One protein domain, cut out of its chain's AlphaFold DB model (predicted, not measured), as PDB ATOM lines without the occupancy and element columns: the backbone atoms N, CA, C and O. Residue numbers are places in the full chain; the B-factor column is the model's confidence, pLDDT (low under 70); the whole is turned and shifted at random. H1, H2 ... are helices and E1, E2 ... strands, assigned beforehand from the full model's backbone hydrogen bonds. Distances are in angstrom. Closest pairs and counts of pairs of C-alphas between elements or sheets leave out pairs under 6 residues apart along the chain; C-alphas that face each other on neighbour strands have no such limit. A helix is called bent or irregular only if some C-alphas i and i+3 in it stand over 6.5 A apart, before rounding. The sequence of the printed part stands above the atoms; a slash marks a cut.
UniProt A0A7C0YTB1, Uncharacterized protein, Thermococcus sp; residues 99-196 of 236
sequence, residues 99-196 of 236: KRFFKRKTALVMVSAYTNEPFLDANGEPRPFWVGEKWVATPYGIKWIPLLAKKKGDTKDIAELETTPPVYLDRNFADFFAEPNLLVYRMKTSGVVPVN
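Overview. This is residues 99 to 196 of the 236 residues of an uncharacterized protein of Thermococcus sp (UniProt A0A7C0YTB1). A strongly twisted, curled sheet of four strands, built on the long hairpin E3 and E4, has a small pair of parallel strands, E2 and E6, beside one end of that hairpin, and the short helix H1 beyond E6, away from the large sheet. The long links, residues 113 to 128 and 161 to 179, run between these parts. The printed part has 98 residues, with 40 of them, under half, in named elements, in the order E1 E2 E3 E4 E5 H1 E6; the class is mostly strand. The large sheet has the order E1, E3, E4, E5, antiparallel throughout. The whole is compact, with a radius of gyration of the C-alphas of 12.9 A, and spans 34 by 30 by 27 A.

Arrangement. Look first at E3, residues 129 to 138, and E4, residues 141 to 149, a hairpin at 157 degrees, where N 134 and O 145 are 2.8 A apart, within hydrogen-bond range. E3 bends by 51 degrees at residue 132. At one edge, E1, residues 99 to 101, is antiparallel to E3, with N 100 and O 133 within hydrogen-bond range at 2.8 A. At the other edge, E5, residues 158 to 160, forms a hairpin with E4, with N 148 and O 159 within range at 2.8 A. E3, E4 and E5 form a meander, each strand the antiparallel neighbour of the one before. Next find E2, residues 109 to 112: its closest C-alpha pair with E3 is Val 109 and Phe 129, 4.6 A apart. E6, residues 192 to 195, is parallel to E2 at 33 degrees, with N 193 and O 109 within range at 2.8 A. The closest C-alphas of E6 and H1, residues 180 to 186, are Val 192 and Arg 186, 6.1 A apart. H1 is irregular, with C-alphas 181 and 184 7.6 A apart; 1 of its 3 O i to N i+4 pairs and 3 of its 4 O i to N i+3 pairs are within range. H1 is not on the large sheet.

Along the chain. Find C-alpha 129 at (44.302, -98.410, -26.747); E3 runs 26.2 A from there, and E4 runs 25.8 A. E1 begins at C-alpha 99, (58.276, -92.644, -32.022), and measures 6.8 A, E5 6.7 A, E2 10.3 A and H1 9.9 A. E6, 9.8 A long, ends at C-alpha 195, (44.305, -88.767, -17.966).

Size, cuts and confidence. The two C-alphas farthest apart, Pro 139 and Thr 189, are 37.3 A apart. The printed part has no cut. The links E2 to E3, 16 residues, and E5 to H1, 19 residues, are long. The mean pLDDT of the printed part is 90.2, and no printed residue is under 70.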
ATOM      1  N   LYS A  99      59.469 -91.823 -32.292       92.06
ATOM      2  CA  LYS A  99      58.276 -92.644 -32.022       92.06
ATOM      3  C   LYS A  99      58.691 -93.968 -31.396       92.06
ATOM      4  O   LYS A  99      59.579 -94.648 -31.910       92.06
ATOM      5  N   ARG A 100      58.011 -94.360 -30.322       92.12
ATOM      6  CA  ARG A 100      58.232 -95.621 -29.614       92.12
ATOM      7  C   ARG A 100      56.916 -96.356 -29.415       92.12
ATOM      8  O   ARG A 100      55.991 -95.830 -28.809       92.12
ATOM      9  N   PHE A 101      56.867 -97.604 -29.867       92.19
ATOM     10  CA  PHE A 101      55.729 -98.495 -29.649       92.19
ATOM     11  C   PHE A 101      55.987 -99.446 -28.486       92.19
ATOM     12  O   PHE A 101      57.099 -99.955 -28.304       92.19
ATOM     13  N   PHE A 102      54.951 -99.709 -27.698       88.88
ATOM     14  CA  PHE A 102      55.037-100.617 -26.567       88.88
ATOM     15  C   PHE A 102      54.943-102.069 -27.030       88.88
ATOM     16  O   PHE A 102      53.950-102.503 -27.607       88.88
ATOM     17  N   LYS A 103      55.956-102.871 -26.689       81.94
ATOM     18  CA  LYS A 103      55.915-104.333 -26.823       81.94
ATOM     19  C   LYS A 103      55.360-104.950 -25.535       81.94
ATOM     20  O   LYS A 103      56.099-105.564 -24.770       81.94
ATOM     21  N   ARG A 104      54.078-104.715 -25.235       75.50
ATOM     22  CA  ARG A 104      53.421-105.216 -24.010       75.50
ATOM     23  C   ARG A 104      52.362-106.271 -24.322       75.50
ATOM     24  O   ARG A 104      51.604-106.143 -25.275       75.50
ATOM     25  N   LYS A 105      52.290-107.301 -23.466       76.06
ATOM     26  CA  LYS A 105      51.226-108.317 -23.510       76.06
ATOM     27  C   LYS A 105      49.895-107.782 -22.981       76.06
ATOM     28  O   LYS A 105      48.852-108.222 -23.453       76.06
ATOM     29  N   THR A 106      49.900-106.856 -22.025       81.38
ATOM     30  CA  THR A 106      48.688-106.224 -21.483       81.38
ATOM     31  C   THR A 106      48.265-105.037 -22.341       81.38
ATOM     32  O   THR A 106      49.109-104.287 -22.831       81.38
ATOM     33  N   ALA A 107      46.956-104.897 -22.567       86.38
ATOM     34  CA  ALA A 107      46.414-103.744 -23.275       86.38
ATOM     35  C   ALA A 107      46.389-102.562 -22.311       86.38
ATOM     36  O   ALA A 107      45.877-102.706 -21.203       86.38
ATOM     37  N   LEU A 108      46.944-101.428 -22.723       92.50
ATOM     38  CA  LEU A 108      46.763-100.182 -21.997       92.50
ATOM     39  C   LEU A 108      45.599 -99.439 -22.633       92.50
ATOM     40  O   LEU A 108      45.602 -99.236 -23.843       92.50
ATOM     41  N   VAL A 109      44.613 -99.073 -21.829       93.56
ATOM     42  CA  VAL A 109      43.450 -98.298 -22.240       93.56
ATOM     43  C   VAL A 109      43.578 -96.913 -21.627       93.56
ATOM     44  O   VAL A 109      43.752 -96.799 -20.416       93.56
ATOM     45  N   MET A 110      43.532 -95.871 -22.449       93.75
ATOM     46  CA  MET A 110      43.578 -94.484 -21.997       93.75
ATOM     47  C   MET A 110      42.176 -93.886 -22.059       93.75
ATOM     48  O   MET A 110      41.501 -94.005 -23.081       93.75
ATOM     49  N   VAL A 111      41.746 -93.263 -20.965       94.19
ATOM     50  CA  VAL A 111      40.413 -92.654 -20.838       94.19
ATOM     51  C   VAL A 111      40.516 -91.257 -20.249       94.19
ATOM     52  O   VAL A 111      41.415 -90.977 -19.451       94.19
ATOM     53  N   SER A 112      39.580 -90.388 -20.618       93.75
ATOM     54  CA  SER A 112      39.409 -89.085 -19.972       93.75
ATOM     55  C   SER A 112      39.046 -89.280 -18.499       93.75
ATOM     56  O   SER A 112      38.115 -90.013 -18.183       93.75
ATOM     57  N   ALA A 113      39.738 -88.601 -17.586       92.00
ATOM     58  CA  ALA A 113      39.390 -88.609 -16.163       92.00
ATOM     59  C   ALA A 113      38.055 -87.899 -15.865       92.00
ATOM     60  O   ALA A 113      37.494 -88.080 -14.788       92.00
ATOM     61  N   TYR A 114      37.547 -87.100 -16.810       90.38
ATOM     62  CA  TYR A 114      36.317 -86.319 -16.653       90.38
ATOM     63  C   TYR A 114      35.064 -87.090 -17.065       90.38
ATOM     64  O   TYR A 114      34.020 -86.932 -16.441       90.38
ATOM     65  N   THR A 115      35.163 -87.914 -18.111       90.56
ATOM     66  CA  THR A 115      34.022 -88.669 -18.660       90.56
ATOM     67  C   THR A 115      34.180 -90.181 -18.532       90.56
ATOM     68  O   THR A 115      33.208 -90.905 -18.697       90.56
ATOM     69  N   ASN A 116      35.380 -90.680 -18.211       89.31
ATOM     70  CA  ASN A 116      35.756 -92.099 -18.273       89.31
ATOM     71  C   ASN A 116      35.582 -92.736 -19.664       89.31
ATOM     72  O   ASN A 116      35.588 -93.961 -19.793       89.31
ATOM     73  N   GLU A 117      35.481 -91.916 -20.709       90.81
ATOM     74  CA  GLU A 117      35.321 -92.371 -22.086       90.81
ATOM     75  C   GLU A 117      36.666 -92.421 -22.832       90.81
ATOM     76  O   GLU A 117      37.602 -91.678 -22.496       90.81
ATOM     77  N   PRO A 118      36.788 -93.293 -23.852       90.12
ATOM     78  CA  PRO A 118      37.896 -93.267 -24.800       90.12
ATOM     79  C   PRO A 118      37.941 -91.972 -25.615       90.12
ATOM     80  O   PRO A 118      36.910 -91.374 -25.911       90.12
ATOM     81  N   PHE A 119      39.134 -91.603 -26.075       91.69
ATOM     82  CA  PHE A 119      39.298 -90.514 -27.039       91.69
ATOM     83  C   PHE A 119      38.862 -90.945 -28.436       91.69
ATOM     84  O   PHE A 119      39.028 -92.110 -28.809       91.69
ATOM     85  N   LEU A 120      38.334 -90.002 -29.210       90.31
ATOM     86  CA  LEU A 120      37.905 -90.222 -30.587       90.31
ATOM     87  C   LEU A 120      38.981 -89.740 -31.568       90.31
ATOM     88  O   LEU A 120      39.758 -88.836 -31.260       90.31
ATOM     89  N   ASP A 121      39.044 -90.352 -32.747       87.81
ATOM     90  CA  ASP A 121      39.822 -89.825 -33.867       87.81
ATOM     91  C   ASP A 121      39.054 -88.742 -34.648       87.81
ATOM     92  O   ASP A 121      37.921 -88.389 -34.325       87.81
ATOM     93  N   ALA A 122      39.668 -88.224 -35.716       85.31
ATOM     94  CA  ALA A 122      39.054 -87.219 -36.587       85.31
ATOM     95  C   ALA A 122      37.755 -87.690 -37.278       85.31
ATOM     96  O   ALA A 122      36.985 -86.855 -37.742       85.31
ATOM     97  N   ASN A 123      37.508 -89.002 -37.344       86.81
ATOM     98  CA  ASN A 123      36.300 -89.594 -37.920       86.81
ATOM     99  C   ASN A 123      35.241 -89.916 -36.849       86.81
ATOM    100  O   ASN A 123      34.200 -90.483 -37.175       86.81
ATOM    101  N   GLY A 124      35.498 -89.588 -35.577       85.75
ATOM    102  CA  GLY A 124      34.621 -89.916 -34.454       85.75
ATOM    103  C   GLY A 124      34.728 -91.366 -33.974       85.75
ATOM    104  O   GLY A 124      33.902 -91.797 -33.170       85.75
ATOM    105  N   GLU A 125      35.714 -92.144 -34.433       89.56
ATOM    106  CA  GLU A 125      35.898 -93.519 -33.968       89.56
ATOM    107  C   GLU A 125      36.700 -93.569 -32.658       89.56
ATOM    108  O   GLU A 125      37.734 -92.905 -32.541       89.56
ATOM    109  N   PRO A 126      36.307 -94.408 -31.682       90.81
ATOM    110  CA  PRO A 126      37.030 -94.526 -30.425       90.81
ATOM    111  C   PRO A 126      38.398 -95.194 -30.610       90.81
ATOM    112  O   PRO A 126      38.534 -96.273 -31.195       90.81
ATOM    113  N   ARG A 127      39.420 -94.574 -30.018       92.81
ATOM    114  CA  ARG A 127      40.818 -95.015 -29.980       92.81
ATOM    115  C   ARG A 127      41.236 -95.306 -28.532       92.81
ATOM    116  O   ARG A 127      42.032 -94.571 -27.955       92.81
ATOM    117  N   PRO A 128      40.706 -96.370 -27.903       92.31
ATOM    118  CA  PRO A 128      40.927 -96.614 -26.480       92.31
ATOM    119  C   PRO A 128      42.355 -97.061 -26.159       92.31
ATOM    120  O   PRO A 128      42.817 -96.851 -25.041       92.31
ATOM    121  N   PHE A 129      43.063 -97.714 -27.086       94.06
ATOM    122  CA  PHE A 129      44.302 -98.410 -26.747       94.06
ATOM    123  C   PHE A 129      45.528 -97.515 -26.866       94.06
ATOM    124  O   PHE A 129      45.888 -97.102 -27.961       94.06
ATOM    125  N   TRP A 130      46.241 -97.312 -25.764       94.25
ATOM    126  CA  TRP A 130      47.525 -96.624 -25.746       94.25
ATOM    127  C   TRP A 130      48.655 -97.575 -26.166       94.25
ATOM    128  O   TRP A 130      49.092 -98.443 -25.405       94.25
ATOM    129  N   VAL A 131      49.112 -97.430 -27.410       94.06
ATOM    130  CA  VAL A 131      50.058 -98.351 -28.070       94.06
ATOM    131  C   VAL A 131      51.489 -97.824 -28.129       94.06
ATOM    132  O   VAL A 131      52.417 -98.588 -28.407       94.06
ATOM    133  N   GLY A 132      51.702 -96.540 -27.847       94.00
ATOM    134  CA  GLY A 132      53.035 -95.952 -27.867       94.00
ATOM    135  C   GLY A 132      53.071 -94.471 -27.527       94.00
ATOM    136  O   GLY A 132      52.092 -93.873 -27.087       94.00
ATOM    137  N   GLU A 133      54.223 -93.871 -27.763       94.88
ATOM    138  CA  GLU A 133      54.496 -92.462 -27.515       94.88
ATOM    139  C   GLU A 133      55.295 -91.854 -28.667       94.88
ATOM    140  O   GLU A 133      56.119 -92.518 -29.307       94.88
ATOM    141  N   LYS A 134      55.045 -90.576 -28.931       95.19
ATOM    142  CA  LYS A 134      55.787 -89.740 -29.867       95.19
ATOM    143  C   LYS A 134      56.349 -88.547 -29.114       95.19
ATOM    144  O   LYS A 134      55.631 -87.856 -28.395       95.19
ATOM    145  N   TRP A 135      57.639 -88.311 -29.282       94.69
ATOM    146  CA  TRP A 135      58.362 -87.190 -28.706       94.69
ATOM    147  C   TRP A 135      58.777 -86.264 -29.840       94.69
ATOM    148  O   TRP A 135      59.362 -86.716 -30.823       94.69
ATOM    149  N   VAL A 136      58.461 -84.980 -29.718       93.62
ATOM    150  CA  VAL A 136      58.758 -83.968 -30.734       93.62
ATOM    151  C   VAL A 136      59.611 -82.877 -30.108       93.62
ATOM    152  O   VAL A 136      59.175 -82.184 -29.189       93.62
ATOM    153  N   ALA A 137      60.831 -82.709 -30.608       90.81
ATOM    154  CA  ALA A 137      61.712 -81.627 -30.196       90.81
ATOM    155  C   ALA A 137      61.180 -80.285 -30.726       90.81
ATOM    156  O   ALA A 137      61.108 -80.058 -31.938       90.81
ATOM    157  N   THR A 138      60.823 -79.387 -29.811       89.25
ATOM    158  CA  THR A 138      60.371 -78.021 -30.107       89.25
ATOM    159  C   THR A 138      61.296 -77.001 -29.433       89.25
ATOM    160  O   THR A 138      62.015 -77.366 -28.503       89.25
ATOM    161  N   PRO A 139      61.261 -75.713 -29.826       86.62
ATOM    162  CA  PRO A 139      62.037 -74.670 -29.147       86.62
ATOM    163  C   PRO A 139      61.750 -74.541 -27.641       86.62
ATOM    164  O   PRO A 139      62.590 -74.044 -26.902       86.62
ATOM    165  N   TYR A 140      60.577 -74.991 -27.177       86.44
ATOM    166  CA  TYR A 140      60.158 -74.894 -25.776       86.44
ATOM    167  C   TYR A 140      60.483 -76.143 -24.940       86.44
ATOM    168  O   TYR A 140      60.264 -76.121 -23.731       86.44
ATOM    169  N   GLY A 141      60.979 -77.219 -25.556       89.75
ATOM    170  CA  GLY A 141      61.219 -78.508 -24.900       89.75
ATOM    171  C   GLY A 141      60.741 -79.693 -25.739       89.75
ATOM    172  O   GLY A 141      60.419 -79.556 -26.927       89.75
ATOM    173  N   ILE A 142      60.678 -80.871 -25.117       92.81
ATOM    174  CA  ILE A 142      60.245 -82.111 -25.774       92.81
ATOM    175  C   ILE A 142      58.740 -82.284 -25.564       92.81
ATOM    176  O   ILE A 142      58.300 -82.642 -24.470       92.81
ATOM    177  N   LYS A 143      57.949 -82.022 -26.613       95.00
ATOM    178  CA  LYS A 143      56.500 -82.274 -26.619       95.00
ATOM    179  C   LYS A 143      56.275 -83.784 -26.604       95.00
ATOM    180  O   LYS A 143      56.842 -84.496 -27.434       95.00
ATOM    181  N   TRP A 144      55.446 -84.259 -25.688       95.69
ATOM    182  CA  TRP A 144      55.068 -85.659 -25.554       95.69
ATOM    183  C   TRP A 144      53.636 -85.865 -26.045       95.69
ATOM    184  O   TRP A 144      52.740 -85.095 -25.701       95.69
ATOM    185  N   ILE A 145      53.431 -86.887 -26.873       95.38
ATOM    186  CA  ILE A 145      52.146 -87.190 -27.506       95.38
ATOM    187  C   ILE A 145      51.886 -88.697 -27.366       95.38
ATOM    188  O   ILE A 145      52.687 -89.497 -27.867       95.38
ATOM    189  N   PRO A 146      50.788 -89.123 -26.722       95.00
ATOM    190  CA  PRO A 146      50.407 -90.524 -26.709       95.00
ATOM    191  C   PRO A 146      49.868 -90.964 -28.073       95.00
ATOM    192  O   PRO A 146      49.155 -90.231 -28.762       95.00
ATOM    193  N   LEU A 147      50.212 -92.193 -28.450       95.06
ATOM    194  CA  LEU A 147      49.755 -92.853 -29.667       95.06
ATOM    195  C   LEU A 147      48.638 -93.834 -29.318       95.06
ATOM    196  O   LEU A 147      48.862 -94.781 -28.554       95.06
ATOM    197  N   LEU A 148      47.456 -93.605 -29.878       94.44
ATOM    198  CA  LEU A 148      46.240 -94.357 -29.601       94.44
ATOM    199  C   LEU A 148      45.813 -95.195 -30.809       94.44
ATOM    200  O   LEU A 148      46.012 -94.794 -31.950       94.44
ATOM    201  N   ALA A 149      45.201 -96.351 -30.574       93.81
ATOM    202  CA  ALA A 149      44.740 -97.253 -31.623       93.81
ATOM    203  C   ALA A 149      43.342 -97.807 -31.330       93.81
ATOM    204  O   ALA A 149      42.901 -97.889 -30.179       93.81
ATOM    205  N   LYS A 150      42.661 -98.243 -32.393       92.50
ATOM    206  CA  LYS A 150      41.351 -98.908 -32.317       92.50
ATOM    207  C   LYS A 150      41.457-100.329 -31.773       92.50
ATOM    208  O   LYS A 150      40.568-100.795 -31.069       92.50
ATOM    209  N   LYS A 151      42.555-101.027 -32.081       88.75
ATOM    210  CA  LYS A 151      42.825-102.397 -31.628       88.75
ATOM    211  C   LYS A 151      44.127-102.462 -30.838       88.75
ATOM    212  O   LYS A 151      45.100-101.771 -31.132       88.75
ATOM    213  N   LYS A 152      44.155-103.343 -29.840       85.88
ATOM    214  CA  LYS A 152      45.346-103.617 -29.033       85.88
ATOM    215  C   LYS A 152      46.512-104.058 -29.924       85.88
ATOM    216  O   LYS A 152      46.405-105.059 -30.627       85.88
ATOM    217  N   GLY A 153      47.641-103.361 -29.809       80.06
ATOM    218  CA  GLY A 153      48.876-103.704 -30.519       80.06
ATOM    219  C   GLY A 153      48.874-103.339 -32.004       80.06
ATOM    220  O   GLY A 153      49.810-103.713 -32.705       80.06
ATOM    221  N   ASP A 154      47.857-102.618 -32.481       84.38
ATOM    222  CA  ASP A 154      47.850-102.094 -33.840       84.38
ATOM    223  C   ASP A 154      48.837-100.927 -33.954       84.38
ATOM    224  O   ASP A 154      48.756 -99.939 -33.222       84.38
ATOM    225  N   THR A 155      49.805-101.074 -34.855       82.75
ATOM    226  CA  THR A 155      50.812-100.053 -35.164       82.75
ATOM    227  C   THR A 155      50.644 -99.477 -36.570       82.75
ATOM    228  O   THR A 155      51.510 -98.729 -37.020       82.75
ATOM    229  N   LYS A 156      49.595 -99.869 -37.302       85.25
ATOM    230  CA  LYS A 156      49.307 -99.372 -38.653       85.25
ATOM    231  C   LYS A 156      48.280 -98.248 -38.622       85.25
ATOM    232  O   LYS A 156      48.465 -97.263 -39.326       85.25
ATOM    233  N   ASP A 157      47.246 -98.392 -37.797       88.00
ATOM    234  CA  ASP A 157      46.161 -97.418 -37.672       88.00
ATOM    235  C   ASP A 157      46.203 -96.715 -36.304       88.00
ATOM    236  O   ASP A 157      45.668 -97.202 -35.301       88.00
ATOM    237  N   ILE A 158      46.912 -95.584 -36.268       91.62
ATOM    238  CA  ILE A 158      47.280 -94.865 -35.044       91.62
ATOM    239  C   ILE A 158      46.784 -93.421 -35.116       91.62
ATOM    240  O   ILE A 158      47.095 -92.700 -36.064       91.62
ATOM    241  N   ALA A 159      46.111 -92.981 -34.058       92.50
ATOM    242  CA  ALA A 159      45.778 -91.589 -33.804       92.50
ATOM    243  C   ALA A 159      46.780 -90.962 -32.819       92.50
ATOM    244  O   ALA A 159      47.223 -91.599 -31.860       92.50
ATOM    245  N   GLU A 160      47.141 -89.704 -33.053       93.81
ATOM    246  CA  GLU A 160      47.968 -88.907 -32.143       93.81
ATOM    247  C   GLU A 160      47.034 -88.096 -31.230       93.81
ATOM    248  O   GLU A 160      46.252 -87.287 -31.728       93.81
ATOM    249  N   LEU A 161      47.088 -88.304 -29.908       93.00
ATOM    250  CA  LEU A 161      46.297 -87.499 -28.968       93.00
ATOM    251  C   LEU A 161      47.022 -86.178 -28.698       93.00
ATOM    252  O   LEU A 161      47.795 -86.039 -27.746       93.00
ATOM    253  N   GLU A 162      46.810 -85.208 -29.581       91.56
ATOM    254  CA  GLU A 162      47.294 -83.853 -29.362       91.56
ATOM    255  C   GLU A 162      46.478 -83.148 -28.275       91.56
ATOM    256  O   GLU A 162      45.267 -83.319 -28.166       91.56
ATOM    257  N   THR A 163      47.163 -82.352 -27.457       92.25
ATOM    258  CA  THR A 163      46.564 -81.648 -26.322       92.25
ATOM    259  C   THR A 163      46.758 -80.146 -26.429       92.25
ATOM    260  O   THR A 163      47.801 -79.673 -26.893       92.25
ATOM    261  N   THR A 164      45.765 -79.401 -25.944       91.19
ATOM    262  CA  THR A 164      45.819 -77.939 -25.830       91.19
ATOM    263  C   THR A 164      45.576 -77.522 -24.375       91.19
ATOM    264  O   THR A 164      44.483 -77.758 -23.865       91.19
ATOM    265  N   PRO A 165      46.552 -76.910 -23.674       92.00
ATOM    266  CA  PRO A 165      47.941 -76.673 -24.080       92.00
ATOM    267  C   PRO A 165      48.761 -77.976 -24.203       92.00
ATOM    268  O   PRO A 165      48.405 -78.983 -23.591       92.00
ATOM    269  N   PRO A 166      49.889 -77.959 -24.942       92.62
ATOM    270  CA  PRO A 166      50.707 -79.147 -25.158       92.62
ATOM    271  C   PRO A 166      51.364 -79.665 -23.872       92.62
ATOM    272  O   PRO A 166      51.740 -78.908 -22.966       92.62
ATOM    273  N   VAL A 167      51.562 -80.981 -23.833       93.56
ATOM    274  CA  VAL A 167      52.302 -81.670 -22.774       93.56
ATOM    275  C   VAL A 167      53.781 -81.750 -23.144       93.56
ATOM    276  O   VAL A 167      54.148 -82.226 -24.216       93.56
ATOM    277  N   TYR A 168      54.632 -81.288 -22.238       94.44
ATOM    278  CA  TYR A 168      56.086 -81.301 -22.313       94.44
ATOM    279  C   TYR A 168      56.651 -82.209 -21.219       94.44
ATOM    280  O   TYR A 168      56.229 -82.120 -20.060       94.44
ATOM    281  N   LEU A 169      57.624 -83.055 -21.582       91.44
ATOM    282  CA  LEU A 169      58.261 -84.012 -20.663       91.44
ATOM    283  C   LEU A 169      58.831 -83.341 -19.406       91.44
ATOM    284  O   LEU A 169      58.718 -83.878 -18.311       91.44
ATOM    285  N   ASP A 170      59.411 -82.158 -19.569       88.00
ATOM    286  CA  ASP A 170      60.112 -81.389 -18.541       88.00
ATOM    287  C   ASP A 170      59.199 -80.493 -17.690       88.00
ATOM    288  O   ASP A 170      59.666 -79.923 -16.707       88.00
ATOM    289  N   ARG A 171      57.913 -80.338 -18.046       88.19
ATOM    290  CA  ARG A 171      57.047 -79.310 -17.429       88.19
ATOM    291  C   ARG A 171      55.781 -79.846 -16.783       88.19
ATOM    292  O   ARG A 171      55.457 -79.451 -15.673       88.19
ATOM    293  N   ASN A 172      55.017 -80.657 -17.506       90.19
ATOM    294  CA  ASN A 172      53.637 -81.019 -17.147       90.19
ATOM    295  C   ASN A 172      53.300 -82.476 -17.483       90.19
ATOM    296  O   ASN A 172      52.130 -82.843 -17.537       90.19
ATOM    297  N   PHE A 173      54.309 -83.316 -17.713       91.62
ATOM    298  CA  PHE A 173      54.104 -84.728 -18.019       91.62
ATOM    299  C   PHE A 173      53.464 -85.507 -16.865       91.62
ATOM    300  O   PHE A 173      52.570 -86.309 -17.101       91.62
ATOM    301  N   ALA A 174      53.878 -85.260 -15.619       90.12
ATOM    302  CA  ALA A 174      53.268 -85.926 -14.466       90.12
ATOM    303  C   ALA A 174      51.784 -85.541 -14.315       90.12
ATOM    304  O   ALA A 174      50.938 -86.411 -14.124       90.12
ATOM    305  N   ASP A 175      51.479 -84.256 -14.504       91.50
ATOM    306  CA  ASP A 175      50.131 -83.681 -14.423       91.50
ATOM    307  C   ASP A 175      49.167 -84.218 -15.492       91.50
ATOM    308  O   ASP A 175      47.952 -84.079 -15.350       91.50
ATOM    309  N   PHE A 176      49.686 -84.816 -16.569       93.31
ATOM    310  CA  PHE A 176      48.880 -85.457 -17.608       93.31
ATOM    311  C   PHE A 176      48.057 -86.621 -17.057       93.31
ATOM    312  O   PHE A 176      46.925 -86.841 -17.485       93.31
ATOM    313  N   PHE A 177      48.604 -87.363 -16.099       92.75
ATOM    314  CA  PHE A 177      47.923 -88.497 -15.492       92.75
ATOM    315  C   PHE A 177      47.072 -88.018 -14.316       92.75
ATOM    316  O   PHE A 177      47.530 -87.221 -13.500       92.75
ATOM    317  N   ALA A 178      45.844 -88.532 -14.196       90.25
ATOM    318  CA  ALA A 178      44.964 -88.167 -13.081       90.25
ATOM    319  C   ALA A 178      45.555 -88.579 -11.724       90.25
ATOM    320  O   ALA A 178      45.444 -87.862 -10.734       90.25
ATOM    321  N   GLU A 179      46.239 -89.723 -11.699       87.69
ATOM    322  CA  GLU A 179      46.888 -90.273 -10.512       87.69
ATOM    323  C   GLU A 179      48.333 -90.683 -10.847       87.69
ATOM    324  O   GLU A 179      48.613 -91.870 -11.058       87.69
ATOM    325  N   PRO A 180      49.283 -89.731 -10.908       87.81
ATOM    326  CA  PRO A 180      50.652 -90.017 -11.337       87.81
ATOM    327  C   PRO A 180      51.339 -91.047 -10.431       87.81
ATOM    328  O   PRO A 180      52.029 -91.945 -10.916       87.81
ATOM    329  N   ASN A 181      51.068 -90.994  -9.123       88.88
ATOM    330  CA  ASN A 181      51.631 -91.918  -8.134       88.88
ATOM    331  C   ASN A 181      51.146 -93.369  -8.310       88.88
ATOM    332  O   ASN A 181      51.838 -94.303  -7.908       88.88
ATOM    333  N   LEU A 182      49.974 -93.576  -8.922       88.00
ATOM    334  CA  LEU A 182      49.373 -94.899  -9.133       88.00
ATOM    335  C   LEU A 182      49.510 -95.395 -10.575       88.00
ATOM    336  O   LEU A 182      49.083 -96.510 -10.880       88.00
ATOM    337  N   LEU A 183      50.149 -94.621 -11.458       88.56
ATOM    338  CA  LEU A 183      50.288 -94.942 -12.877       88.56
ATOM    339  C   LEU A 183      50.876 -96.341 -13.099       88.56
ATOM    340  O   LEU A 183      50.281 -97.168 -13.787       88.56
ATOM    341  N   VAL A 184      52.021 -96.637 -12.475       88.00
ATOM    342  CA  VAL A 184      52.708 -97.931 -12.638       88.00
ATOM    343  C   VAL A 184      51.838 -99.087 -12.148       88.00
ATOM    344  O   VAL A 184      51.824-100.150 -12.773       88.00
ATOM    345  N   TYR A 185      51.109 -98.884 -11.049       89.19
ATOM    346  CA  TYR A 185      50.187 -99.876 -10.508       89.19
ATOM    347  C   TYR A 185      49.031-100.134 -11.483       89.19
ATOM    348  O   TYR A 185      48.847-101.272 -11.913       89.19
ATOM    349  N   ARG A 186      48.335 -99.081 -11.932       88.50
ATOM    350  CA  ARG A 186      47.233 -99.168 -12.907       88.50
ATOM    351  C   ARG A 186      47.669 -99.819 -14.220       88.50
ATOM    352  O   ARG A 186      46.988-100.695 -14.739       88.50
ATOM    353  N   MET A 187      48.860 -99.484 -14.716       88.44
ATOM    354  CA  MET A 187      49.441-100.094 -15.919       88.44
ATOM    355  C   MET A 187      49.749-101.594 -15.783       88.44
ATOM    356  O   MET A 187      49.989-102.246 -16.807       88.44
ATOM    357  N   LYS A 188      49.846-102.127 -14.559       86.69
ATOM    358  CA  LYS A 188      50.100-103.549 -14.280       86.69
ATOM    359  C   LYS A 188      48.819-104.326 -13.976       86.69
ATOM    360  O   LYS A 188      48.746-105.481 -14.373       86.69
ATOM    361  N   THR A 189      47.854-103.719 -13.284       85.75
ATOM    362  CA  THR A 189      46.645-104.400 -12.792       85.75
ATOM    363  C   THR A 189      45.459-104.238 -13.737       85.75
ATOM    364  O   THR A 189      45.096-105.184 -14.428       85.75
ATOM    365  N   SER A 190      44.867-103.044 -13.794       83.31
ATOM    366  CA  SER A 190      43.658-102.775 -14.579       83.31
ATOM    367  C   SER A 190      43.946-102.554 -16.061       83.31
ATOM    368  O   SER A 190      43.076-102.761 -16.900       83.31
ATOM    369  N   GLY A 191      45.151-102.084 -16.393       87.25
ATOM    370  CA  GLY A 191      45.491-101.609 -17.731       87.25
ATOM    371  C   GLY A 191      44.810-100.290 -18.104       87.25
ATOM    372  O   GLY A 191      45.080 -99.780 -19.184       87.25
ATOM    373  N   VAL A 192      43.974 -99.711 -17.236       92.00
ATOM    374  CA  VAL A 192      43.235 -98.468 -17.502       92.00
ATOM    375  C   VAL A 192      43.977 -97.280 -16.902       92.00
ATOM    376  O   VAL A 192      44.224 -97.232 -15.694       92.00
ATOM    377  N   VAL A 193      44.308 -96.312 -17.748       93.19
ATOM    378  CA  VAL A 193      45.078 -95.113 -17.423       93.19
ATOM    379  C   VAL A 193      44.186 -93.881 -17.614       93.19
ATOM    380  O   VAL A 193      43.991 -93.447 -18.751       93.19
ATOM    381  N   PRO A 194      43.631 -93.318 -16.526       93.06
ATOM    382  CA  PRO A 194      42.888 -92.067 -16.589       93.06
ATOM    383  C   PRO A 194      43.838 -90.875 -16.749       93.06
ATOM    384  O   PRO A 194      44.868 -90.786 -16.066       93.06
ATOM    385  N   VAL A 195      43.492 -89.951 -17.643       94.31
ATOM    386  CA  VAL A 195      44.305 -88.767 -17.966       94.31
ATOM    387  C   VAL A 195      43.490 -87.484 -17.841       94.31
ATOM    388  O   VAL A 195      42.289 -87.471 -18.106       94.31
ATOM    389  N   ASN A 196      44.143 -86.387 -17.463       94.06
ATOM    390  CA  ASN A 196      43.523 -85.077 -17.250       94.06
ATOM    391  C   ASN A 196      43.309 -84.316 -18.571       94.06
ATOM    392  O   ASN A 196      43.666 -83.145 -18.713       94.06
TER     393      ASN A 196